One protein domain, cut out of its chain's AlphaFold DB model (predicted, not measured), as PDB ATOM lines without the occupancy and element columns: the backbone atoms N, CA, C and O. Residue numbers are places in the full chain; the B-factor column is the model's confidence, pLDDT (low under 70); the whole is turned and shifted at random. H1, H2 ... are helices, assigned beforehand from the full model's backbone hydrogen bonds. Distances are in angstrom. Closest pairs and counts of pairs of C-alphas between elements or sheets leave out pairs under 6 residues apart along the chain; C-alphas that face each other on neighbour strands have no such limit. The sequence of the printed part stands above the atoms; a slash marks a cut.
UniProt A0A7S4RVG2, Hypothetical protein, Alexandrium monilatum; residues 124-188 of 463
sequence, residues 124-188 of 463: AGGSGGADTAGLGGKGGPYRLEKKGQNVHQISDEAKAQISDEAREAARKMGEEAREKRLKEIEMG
ATOM      1  N   ALA A 124     -30.702  -4.877 -23.628       92.19
ATOM      2  CA  ALA A 124     -31.802  -5.394 -24.425       92.19
ATOM      3  C   ALA A 124     -32.935  -5.861 -23.500       92.19
ATOM      4  O   ALA A 124     -32.690  -6.437 -22.442       92.19
ATOM      5  N   GLY A 125     -34.181  -5.577 -23.866       89.88
ATOM      6  CA  GLY A 125     -35.368  -5.947 -23.094       89.88
ATOM      7  C   GLY A 125     -35.713  -5.015 -21.931       89.88
ATOM      8  O   GLY A 125     -36.784  -5.163 -21.355       89.88
ATOM      9  N   GLY A 126     -34.871  -4.024 -21.608       89.62
ATOM     10  CA  GLY A 126     -35.140  -3.065 -20.529       89.62
ATOM     11  C   GLY A 126     -36.439  -2.269 -20.722       89.62
ATOM     12  O   GLY A 126     -36.940  -2.112 -21.840       89.62
ATOM     13  N   SER A 127     -36.987  -1.732 -19.629       89.38
ATOM     14  CA  SER A 127     -38.252  -1.000 -19.643       89.38
ATOM     15  C   SER A 127     -38.092   0.503 -19.386       89.38
ATOM     16  O   SER A 127     -37.372   0.913 -18.486       89.38
ATOM     17  N   GLY A 128     -38.748   1.356 -20.176       85.69
ATOM     18  CA  GLY A 128     -38.719   2.816 -20.004       85.69
ATOM     19  C   GLY A 128     -37.395   3.488 -20.403       85.69
ATOM     20  O   GLY A 128     -37.138   4.618 -19.995       85.69
ATOM     21  N   GLY A 129     -36.541   2.793 -21.161       87.00
ATOM     22  CA  GLY A 129     -35.243   3.290 -21.636       87.00
ATOM     23  C   GLY A 129     -35.291   4.117 -22.928       87.00
ATOM     24  O   GLY A 129     -36.359   4.449 -23.447       87.00
ATOM     25  N   ALA A 130     -34.108   4.430 -23.460       88.25
ATOM     26  CA  ALA A 130     -33.908   5.145 -24.720       88.25
ATOM     27  C   ALA A 130     -33.009   4.358 -25.695       88.25
ATOM     28  O   ALA A 130     -32.076   3.678 -25.265       88.25
ATOM     29  N   ASP A 131     -33.270   4.466 -27.002       89.94
ATOM     30  CA  ASP A 131     -32.461   3.941 -28.126       89.94
ATOM     31  C   ASP A 131     -32.230   2.417 -28.163       89.94
ATOM     32  O   ASP A 131     -31.590   1.902 -29.073       89.94
ATOM     33  N   THR A 132     -32.716   1.668 -27.180       91.25
ATOM     34  CA  THR A 132     -32.418   0.238 -27.014       91.25
ATOM     35  C   THR A 132     -33.696  -0.573 -27.159       91.25
ATOM     36  O   THR A 132     -34.760  -0.108 -26.742       91.25
ATOM     37  N   ALA A 133     -33.614  -1.757 -27.765       93.19
ATOM     38  CA  ALA A 133     -34.766  -2.636 -27.920       93.19
ATOM     39  C   ALA A 133     -35.316  -3.035 -26.542       93.19
ATOM     40  O   ALA A 133     -34.568  -3.472 -25.669       93.19
ATOM     41  N   GLY A 134     -36.619  -2.855 -26.326       91.88
ATOM     42  CA  GLY A 134     -37.212  -2.974 -24.995       91.88
ATOM     43  C   GLY A 134     -38.657  -2.484 -24.918       91.88
ATOM     44  O   GLY A 134     -39.277  -2.148 -25.931       91.88
ATOM     45  N   LEU A 135     -39.222  -2.449 -23.711       91.06
ATOM     46  CA  LEU A 135     -40.630  -2.103 -23.490       91.06
ATOM     47  C   LEU A 135     -40.805  -0.677 -22.971       91.06
ATOM     48  O   LEU A 135     -40.101  -0.225 -22.082       91.06
ATOM     49  N   GLY A 136     -41.814   0.042 -23.458       84.69
ATOM     50  CA  GLY A 136     -42.274   1.278 -22.808       84.69
ATOM     51  C   GLY A 136     -41.319   2.482 -22.867       84.69
ATOM     52  O   GLY A 136     -41.667   3.508 -22.291       84.69
ATOM     53  N   GLY A 137     -40.184   2.378 -23.566       86.69
ATOM     54  CA  GLY A 137     -39.201   3.447 -23.789       86.69
ATOM     55  C   GLY A 137     -39.437   4.297 -25.048       86.69
ATOM     56  O   GLY A 137     -40.521   4.246 -25.638       86.69
ATOM     57  N   LYS A 138     -38.417   5.067 -25.463       88.44
ATOM     58  CA  LYS A 138     -38.389   5.885 -26.700       88.44
ATOM     59  C   LYS A 138     -37.174   5.585 -27.579       88.44
ATOM     60  O   LYS A 138     -36.116   5.234 -27.074       88.44
ATOM     61  N   GLY A 139     -37.307   5.742 -28.895       86.44
ATOM     62  CA  GLY A 139     -36.191   5.607 -29.847       86.44
ATOM     63  C   GLY A 139     -35.602   4.196 -29.998       86.44
ATOM     64  O   GLY A 139     -34.646   4.022 -30.743       86.44
ATOM     65  N   GLY A 140     -36.137   3.187 -29.302       90.56
ATOM     66  CA  GLY A 140     -35.754   1.788 -29.500       90.56
ATOM     67  C   GLY A 140     -36.318   1.231 -30.816       90.56
ATOM     68  O   GLY A 140     -37.418   1.629 -31.203       90.56
ATOM     69  N   PRO A 141     -35.602   0.315 -31.495       91.25
ATOM     70  CA  PRO A 141     -35.989  -0.172 -32.823       91.25
ATOM     71  C   PRO A 141     -37.171  -1.152 -32.816       91.25
ATOM     72  O   PRO A 141     -37.911  -1.229 -33.787       91.25
ATOM     73  N   TYR A 142     -37.340  -1.928 -31.746       93.94
ATOM     74  CA  TYR A 142     -38.413  -2.915 -31.598       93.94
ATOM     75  C   TYR A 142     -38.568  -3.324 -30.133       93.94
ATOM     76  O   TYR A 142     -37.785  -2.926 -29.262       93.94
ATOM     77  N   ARG A 143     -39.608  -4.109 -29.850       93.50
ATOM     78  CA  ARG A 143     -39.927  -4.576 -28.502       93.50
ATOM     79  C   ARG A 143     -39.206  -5.882 -28.191       93.50
ATOM     80  O   ARG A 143     -39.140  -6.795 -29.010       93.50
ATOM     81  N   LEU A 144     -38.687  -5.955 -26.975       92.31
ATOM     82  CA  LEU A 144     -38.146  -7.165 -26.378       92.31
ATOM     83  C   LEU A 144     -38.616  -7.223 -24.939       92.31
ATOM     84  O   LEU A 144     -38.600  -6.208 -24.241       92.31
ATOM     85  N   GLU A 145     -39.041  -8.403 -24.520       88.44
ATOM     86  CA  GLU A 145     -39.463  -8.668 -23.157       88.44
ATOM     87  C   GLU A 145     -38.476  -9.607 -22.468       88.44
ATOM     88  O   GLU A 145     -38.033 -10.592 -23.057       88.44
ATOM     89  N   LYS A 146     -38.164  -9.317 -21.204       87.00
ATOM     90  CA  LYS A 146     -37.530 -10.279 -20.303       87.00
ATOM     91  C   LYS A 146     -38.566 -10.992 -19.458       87.00
ATOM     92  O   LYS A 146     -39.585 -10.424 -19.065       87.00
ATOM     93  N   LYS A 147     -38.261 -12.237 -19.108       81.88
ATOM     94  CA  LYS A 147     -39.137 -13.072 -18.291       81.88
ATOM     95  C   LYS A 147     -39.391 -12.428 -16.922       81.88
ATOM     96  O   LYS A 147     -38.468 -12.249 -16.137       81.88
ATOM     97  N   GLY A 148     -40.658 -12.133 -16.630       79.44
ATOM     98  CA  GLY A 148     -41.091 -11.621 -15.325       79.44
ATOM     99  C   GLY A 148     -40.777 -10.145 -15.060       79.44
ATOM    100  O   GLY A 148     -40.820  -9.734 -13.902       79.44
ATOM    101  N   GLN A 149     -40.457  -9.355 -16.090       83.19
ATOM    102  CA  GLN A 149     -40.200  -7.924 -15.921       83.19
ATOM    103  C   GLN A 149     -41.486  -7.106 -15.769       83.19
ATOM    104  O   GLN A 149     -42.512  -7.411 -16.378       83.19
ATOM    105  N   ASN A 150     -41.414  -6.009 -15.017       85.56
ATOM    106  CA  ASN A 150     -42.500  -5.046 -14.932       85.56
ATOM    107  C   ASN A 150     -42.394  -4.012 -16.053       85.56
ATOM    108  O   ASN A 150     -41.318  -3.503 -16.382       85.56
ATOM    109  N   VAL A 151     -43.544  -3.646 -16.615       85.44
ATOM    110  CA  VAL A 151     -43.603  -2.634 -17.669       85.44
ATOM    111  C   VAL A 151     -43.584  -1.237 -17.051       85.44
ATOM    112  O   VAL A 151     -44.572  -0.758 -16.495       85.44
ATOM    113  N   HIS A 152     -42.459  -0.547 -17.205       85.56
ATOM    114  CA  HIS A 152     -42.290   0.868 -16.911       85.56
ATOM    115  C   HIS A 152     -42.431   1.701 -18.185       85.56
ATOM    116  O   HIS A 152     -41.618   1.637 -19.107       85.56
ATOM    117  N   GLN A 153     -43.488   2.505 -18.236       83.06
ATOM    118  CA  GLN A 153     -43.801   3.324 -19.394       83.06
ATOM    119  C   GLN A 153     -43.451   4.794 -19.140       83.06
ATOM    120  O   GLN A 153     -43.933   5.396 -18.183       83.06
ATOM    121  N   ILE A 154     -42.665   5.382 -20.044       84.00
ATOM    122  CA  ILE A 154     -42.533   6.842 -20.124       84.00
ATOM    123  C   ILE A 154     -43.787   7.454 -20.767       84.00
ATOM    124  O   ILE A 154     -44.499   6.775 -21.519       84.00
ATOM    125  N   SER A 155     -44.040   8.732 -20.485       80.69
ATOM    126  CA  SER A 155     -45.202   9.452 -21.011       80.69
ATOM    127  C   SER A 155     -45.218   9.495 -22.540       80.69
ATOM    128  O   SER A 155     -44.177   9.409 -23.202       80.69
ATOM    129  N   ASP A 156     -46.407   9.616 -23.118       76.06
ATOM    130  CA  ASP A 156     -46.564   9.609 -24.572       76.06
ATOM    131  C   ASP A 156     -46.017  10.883 -25.202       76.06
ATOM    132  O   ASP A 156     -45.396  10.826 -26.261       76.06
ATOM    133  N   GLU A 157     -46.109  12.001 -24.486       77.38
ATOM    134  CA  GLU A 157     -45.451  13.250 -24.845       77.38
ATOM    135  C   GLU A 157     -43.933  13.053 -24.941       77.38
ATOM    136  O   GLU A 157     -43.311  13.530 -25.885       77.38
ATOM    137  N   ALA A 158     -43.326  12.290 -24.024       79.12
ATOM    138  CA  ALA A 158     -41.886  12.032 -24.043       79.12
ATOM    139  C   ALA A 158     -41.462  11.080 -25.173       79.12
ATOM    140  O   ALA A 158     -40.323  11.149 -25.637       79.12
ATOM    141  N   LYS A 159     -42.359  10.195 -25.627       80.69
ATOM    142  CA  LYS A 159     -42.141   9.349 -26.814       80.69
ATOM    143  C   LYS A 159     -42.292  10.135 -28.107       80.69
ATOM    144  O   LYS A 159     -41.567   9.871 -29.060       80.69
ATOM    145  N   ALA A 160     -43.226  11.084 -28.135       79.31
ATOM    146  CA  ALA A 160     -43.440  11.968 -29.271       79.31
ATOM    147  C   ALA A 160     -42.295  12.985 -29.423       79.31
ATOM    148  O   ALA A 160     -41.921  13.303 -30.549       79.31
ATOM    149  N   GLN A 161     -41.700  13.429 -28.309       80.62
ATOM    150  CA  GLN A 161     -40.529  14.314 -28.243       80.62
ATOM    151  C   GLN A 161     -39.214  13.585 -28.577       80.62
ATOM    152  O   GLN A 161     -38.267  13.550 -27.788       80.62
ATOM    153  N   ILE A 162     -39.159  12.980 -29.758       82.06
ATOM    154  CA  ILE A 162     -37.928  12.484 -30.380       82.06
ATOM    155  C   ILE A 162     -37.751  13.183 -31.722       82.06
ATOM    156  O   ILE A 162     -38.743  13.558 -32.350       82.06
ATOM    157  N   SER A 163     -36.502  13.362 -32.155       85.69
ATOM    158  CA  SER A 163     -36.243  13.921 -33.481       85.69
ATOM    159  C   SER A 163     -36.790  12.987 -34.564       85.69
ATOM    160  O   SER A 163     -36.866  11.767 -34.369       85.69
ATOM    161  N   ASP A 164     -37.177  13.551 -35.705       86.25
ATOM    162  CA  ASP A 164     -37.708  12.755 -36.810       86.25
ATOM    163  C   ASP A 164     -36.640  11.802 -37.361       86.25
ATOM    164  O   ASP A 164     -36.957  10.659 -37.682       86.25
ATOM    165  N   GLU A 165     -35.361  12.198 -37.350       87.25
ATOM    166  CA  GLU A 165     -34.250  11.311 -37.715       87.25
ATOM    167  C   GLU A 165     -34.141  10.117 -36.765       87.25
ATOM    168  O   GLU A 165     -33.890   8.997 -37.207       87.25
ATOM    169  N   ALA A 166     -34.350  10.328 -35.461       85.94
ATOM    170  CA  ALA A 166     -34.318   9.249 -34.482       85.94
ATOM    171  C   ALA A 166     -35.501   8.291 -34.644       85.94
ATOM    172  O   ALA A 166     -35.330   7.073 -34.534       85.94
ATOM    173  N   ARG A 167     -36.693   8.829 -34.931       86.19
ATOM    174  CA  ARG A 167     -37.888   8.030 -35.227       86.19
ATOM    175  C   ARG A 167     -37.682   7.190 -36.484       86.19
ATOM    176  O   ARG A 167     -37.954   5.994 -36.469       86.19
ATOM    177  N   GLU A 168     -37.157   7.804 -37.536       88.06
ATOM    178  CA  GLU A 168     -36.921   7.160 -38.823       88.06
ATOM    179  C   GLU A 168     -35.822   6.096 -38.748       88.06
ATOM    180  O   GLU A 168     -35.987   4.995 -39.267       88.06
ATOM    181  N   ALA A 169     -34.725   6.371 -38.035       90.12
ATOM    182  CA  ALA A 169     -33.675   5.385 -37.803       90.12
ATOM    183  C   ALA A 169     -34.211   4.156 -37.051       90.12
ATOM    184  O   ALA A 169     -33.892   3.021 -37.413       90.12
ATOM    185  N   ALA A 170     -35.033   4.373 -36.015       88.62
ATOM    186  CA  ALA A 170     -35.653   3.292 -35.253       88.62
ATOM    187  C   ALA A 170     -36.615   2.477 -36.126       88.62
ATOM    188  O   ALA A 170     -36.525   1.249 -36.129       88.62
ATOM    189  N   ARG A 171     -37.463   3.155 -36.912       89.00
ATOM    190  CA  ARG A 171     -38.389   2.530 -37.868       89.00
ATOM    191  C   ARG A 171     -37.640   1.661 -38.875       89.00
ATOM    192  O   ARG A 171     -37.959   0.487 -39.015       89.00
ATOM    193  N   LYS A 172     -36.594   2.200 -39.509       91.88
ATOM    194  CA  LYS A 172     -35.790   1.478 -40.503       91.88
ATOM    195  C   LYS A 172     -35.149   0.213 -39.924       91.88
ATOM    196  O   LYS A 172     -35.250  -0.852 -40.522       91.88
ATOM    197  N   MET A 173     -34.528   0.305 -38.745       92.31
ATOM    198  CA  MET A 173     -33.944  -0.870 -38.087       92.31
ATOM    199  C   MET A 173     -35.019  -1.891 -37.672       92.31
ATOM    200  O   MET A 173     -34.780  -3.097 -37.753       92.31
ATOM    201  N   GLY A 174     -36.193  -1.430 -37.233       90.44
ATOM    202  CA  GLY A 174     -37.345  -2.284 -36.942       90.44
ATOM    203  C   GLY A 174     -37.832  -3.043 -38.178       90.44
ATOM    204  O   GLY A 174     -38.035  -4.254 -38.110       90.44
ATOM    205  N   GLU A 175     -37.933  -2.369 -39.324       89.25
ATOM    206  CA  GLU A 175     -38.320  -2.971 -40.604       89.25
ATOM    207  C   GLU A 175     -37.314  -4.011 -41.094       89.25
ATOM    208  O   GLU A 175     -37.718  -5.115 -41.456       89.25
ATOM    209  N   GLU A 176     -36.016  -3.705 -41.040       91.12
ATOM    210  CA  GLU A 176     -34.948  -4.649 -41.395       91.12
ATOM    211  C   GLU A 176     -34.984  -5.899 -40.495       91.12
ATOM    212  O   GLU A 176     -34.875  -7.033 -40.975       91.12
ATOM    213  N   ALA A 177     -35.187  -5.715 -39.185       91.06
ATOM    214  CA  ALA A 177     -35.324  -6.819 -38.239       91.06
ATOM    215  C   ALA A 177     -36.601  -7.640 -38.487       91.06
ATOM    216  O   ALA A 177     -36.558  -8.871 -38.429       91.06
ATOM    217  N   ARG A 178     -37.716  -6.978 -38.824       89.31
ATOM    218  CA  ARG A 178     -38.976  -7.633 -39.193       89.31
ATOM    219  C   ARG A 178     -38.807  -8.476 -40.447       89.31
ATOM    220  O   ARG A 178     -39.209  -9.632 -40.449       89.31
ATOM    221  N   GLU A 179     -38.206  -7.925 -41.499       89.38
ATOM    222  CA  GLU A 179     -37.978  -8.641 -42.757       89.38
ATOM    223  C   GLU A 179     -37.087  -9.867 -42.534       89.38
ATOM    224  O   GLU A 179     -37.393 -10.957 -43.022       89.38
ATOM    225  N   LYS A 180     -36.024  -9.721 -41.733       89.06
ATOM    226  CA  LYS A 180     -35.184 -10.850 -41.328       89.06
ATOM    227  C   LYS A 180     -36.005 -11.920 -40.602       89.06
ATOM    228  O   LYS A 180     -35.914 -13.092 -40.960       89.06
ATOM    229  N   ARG A 181     -36.846 -11.525 -39.638       89.19
ATOM    230  CA  ARG A 181     -37.698 -12.463 -38.898       89.19
ATOM    231  C   ARG A 181     -38.722 -13.156 -39.798       89.19
ATOM    232  O   ARG A 181     -38.946 -14.351 -39.645       89.19
ATOM    233  N   LEU A 182     -39.325 -12.446 -40.749       86.88
ATOM    234  CA  LEU A 182     -40.265 -13.031 -41.709       86.88
ATOM    235  C   LEU A 182     -39.583 -14.078 -42.599       86.88
ATOM    236  O   LEU A 182     -40.127 -15.165 -42.770       86.88
ATOM    237  N   LYS A 183     -38.361 -13.806 -43.075       87.38
ATOM    238  CA  LYS A 183     -37.556 -14.791 -43.820       87.38
ATOM    239  C   LYS A 183     -37.235 -16.021 -42.971       87.38
ATOM    240  O   LYS A 183     -37.326 -17.139 -43.464       87.38
ATOM    241  N   GLU A 184     -36.891 -15.844 -41.694       85.81
ATOM    242  CA  GLU A 184     -36.682 -16.967 -40.766       85.81
ATOM    243  C   GLU A 184     -37.950 -17.815 -40.590       85.81
ATOM    244  O   GLU A 184     -37.863 -19.038 -40.595       85.81
ATOM    245  N   ILE A 185     -39.123 -17.180 -40.484       83.44
ATOM    246  CA  ILE A 185     -40.424 -17.865 -40.383       83.44
ATOM    247  C   ILE A 185     -40.745 -18.652 -41.664       83.44
ATOM    248  O   ILE A 185     -41.363 -19.714 -41.605       83.44
ATOM    249  N   GLU A 186     -40.349 -18.148 -42.833       80.06
ATOM    250  CA  GLU A 186     -40.552 -18.843 -44.107       80.06
ATOM    251  C   GLU A 186     -39.586 -20.019 -44.298       80.06
ATOM    252  O   GLU A 186     -40.005 -21.082 -44.768       80.06
ATOM    253  N   MET A 187     -38.314 -19.836 -43.928       70.56
ATOM    254  CA  MET A 187     -37.239 -20.817 -44.119       70.56
ATOM    255  C   MET A 187     -37.180 -21.893 -43.021       70.56
ATOM    256  O   MET A 187     -36.705 -22.997 -43.280       70.56
ATOM    257  N   GLY A 188     -37.629 -21.591 -41.801       69.12
ATOM    258  CA  GLY A 188     -37.595 -22.490 -40.647       69.12
ATOM    259  C   GLY A 188     -38.956 -23.111 -40.323       69.12
ATOM    260  O   GLY A 188     -40.005 -22.493 -40.493       69.12
TER     261      GLY A 188
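AT A GLANCE: This is residues 124 to 188 of the 463 residues of the protein "Hypothetical protein" of Alexandrium monilatum (UniProt A0A7S4RVG2). A flat model: the stretch 124 to 155, with no named element, winds in a small coil over residues 124 to 142 and then makes a wider loop past residue 149, and one long helix, H2, runs along one side of the coil. The short helix H1 lies between loop and H2, and residues 179 to 188 stick out at the far end of H2. The printed part has 65 residues with two named helices, H1 then H2, and no named strand; the class is all helix, with 29 residues in named elements, under half. It is only just loose, close to compact, with a radius of gyration of the C-alphas of 13.0 A and spans of 39 by 32 by 15 A.

IN THESE COORDINATES: C-alpha 124 is at (-31.802, -5.394, -24.425). H1 is residues 156 to 160. H2 is residues 164 to 187, 34.4 A from C-alpha 164 at (-37.708, 12.755, -36.810) to C-alpha 187 at (-37.239, -20.817, -44.119).

HOW THE PARTS SIT: H1 and H2 are apart, though joined by a tight link of 3 residues. In both, every O i to N i+4 pair is within hydrogen-bond range.

THE WHOLE: The C-alphas farthest apart, of Glu 157 and Met 187, are 40.0 A apart. The printed part has no cut. Residue 188 is under pLDDT 70.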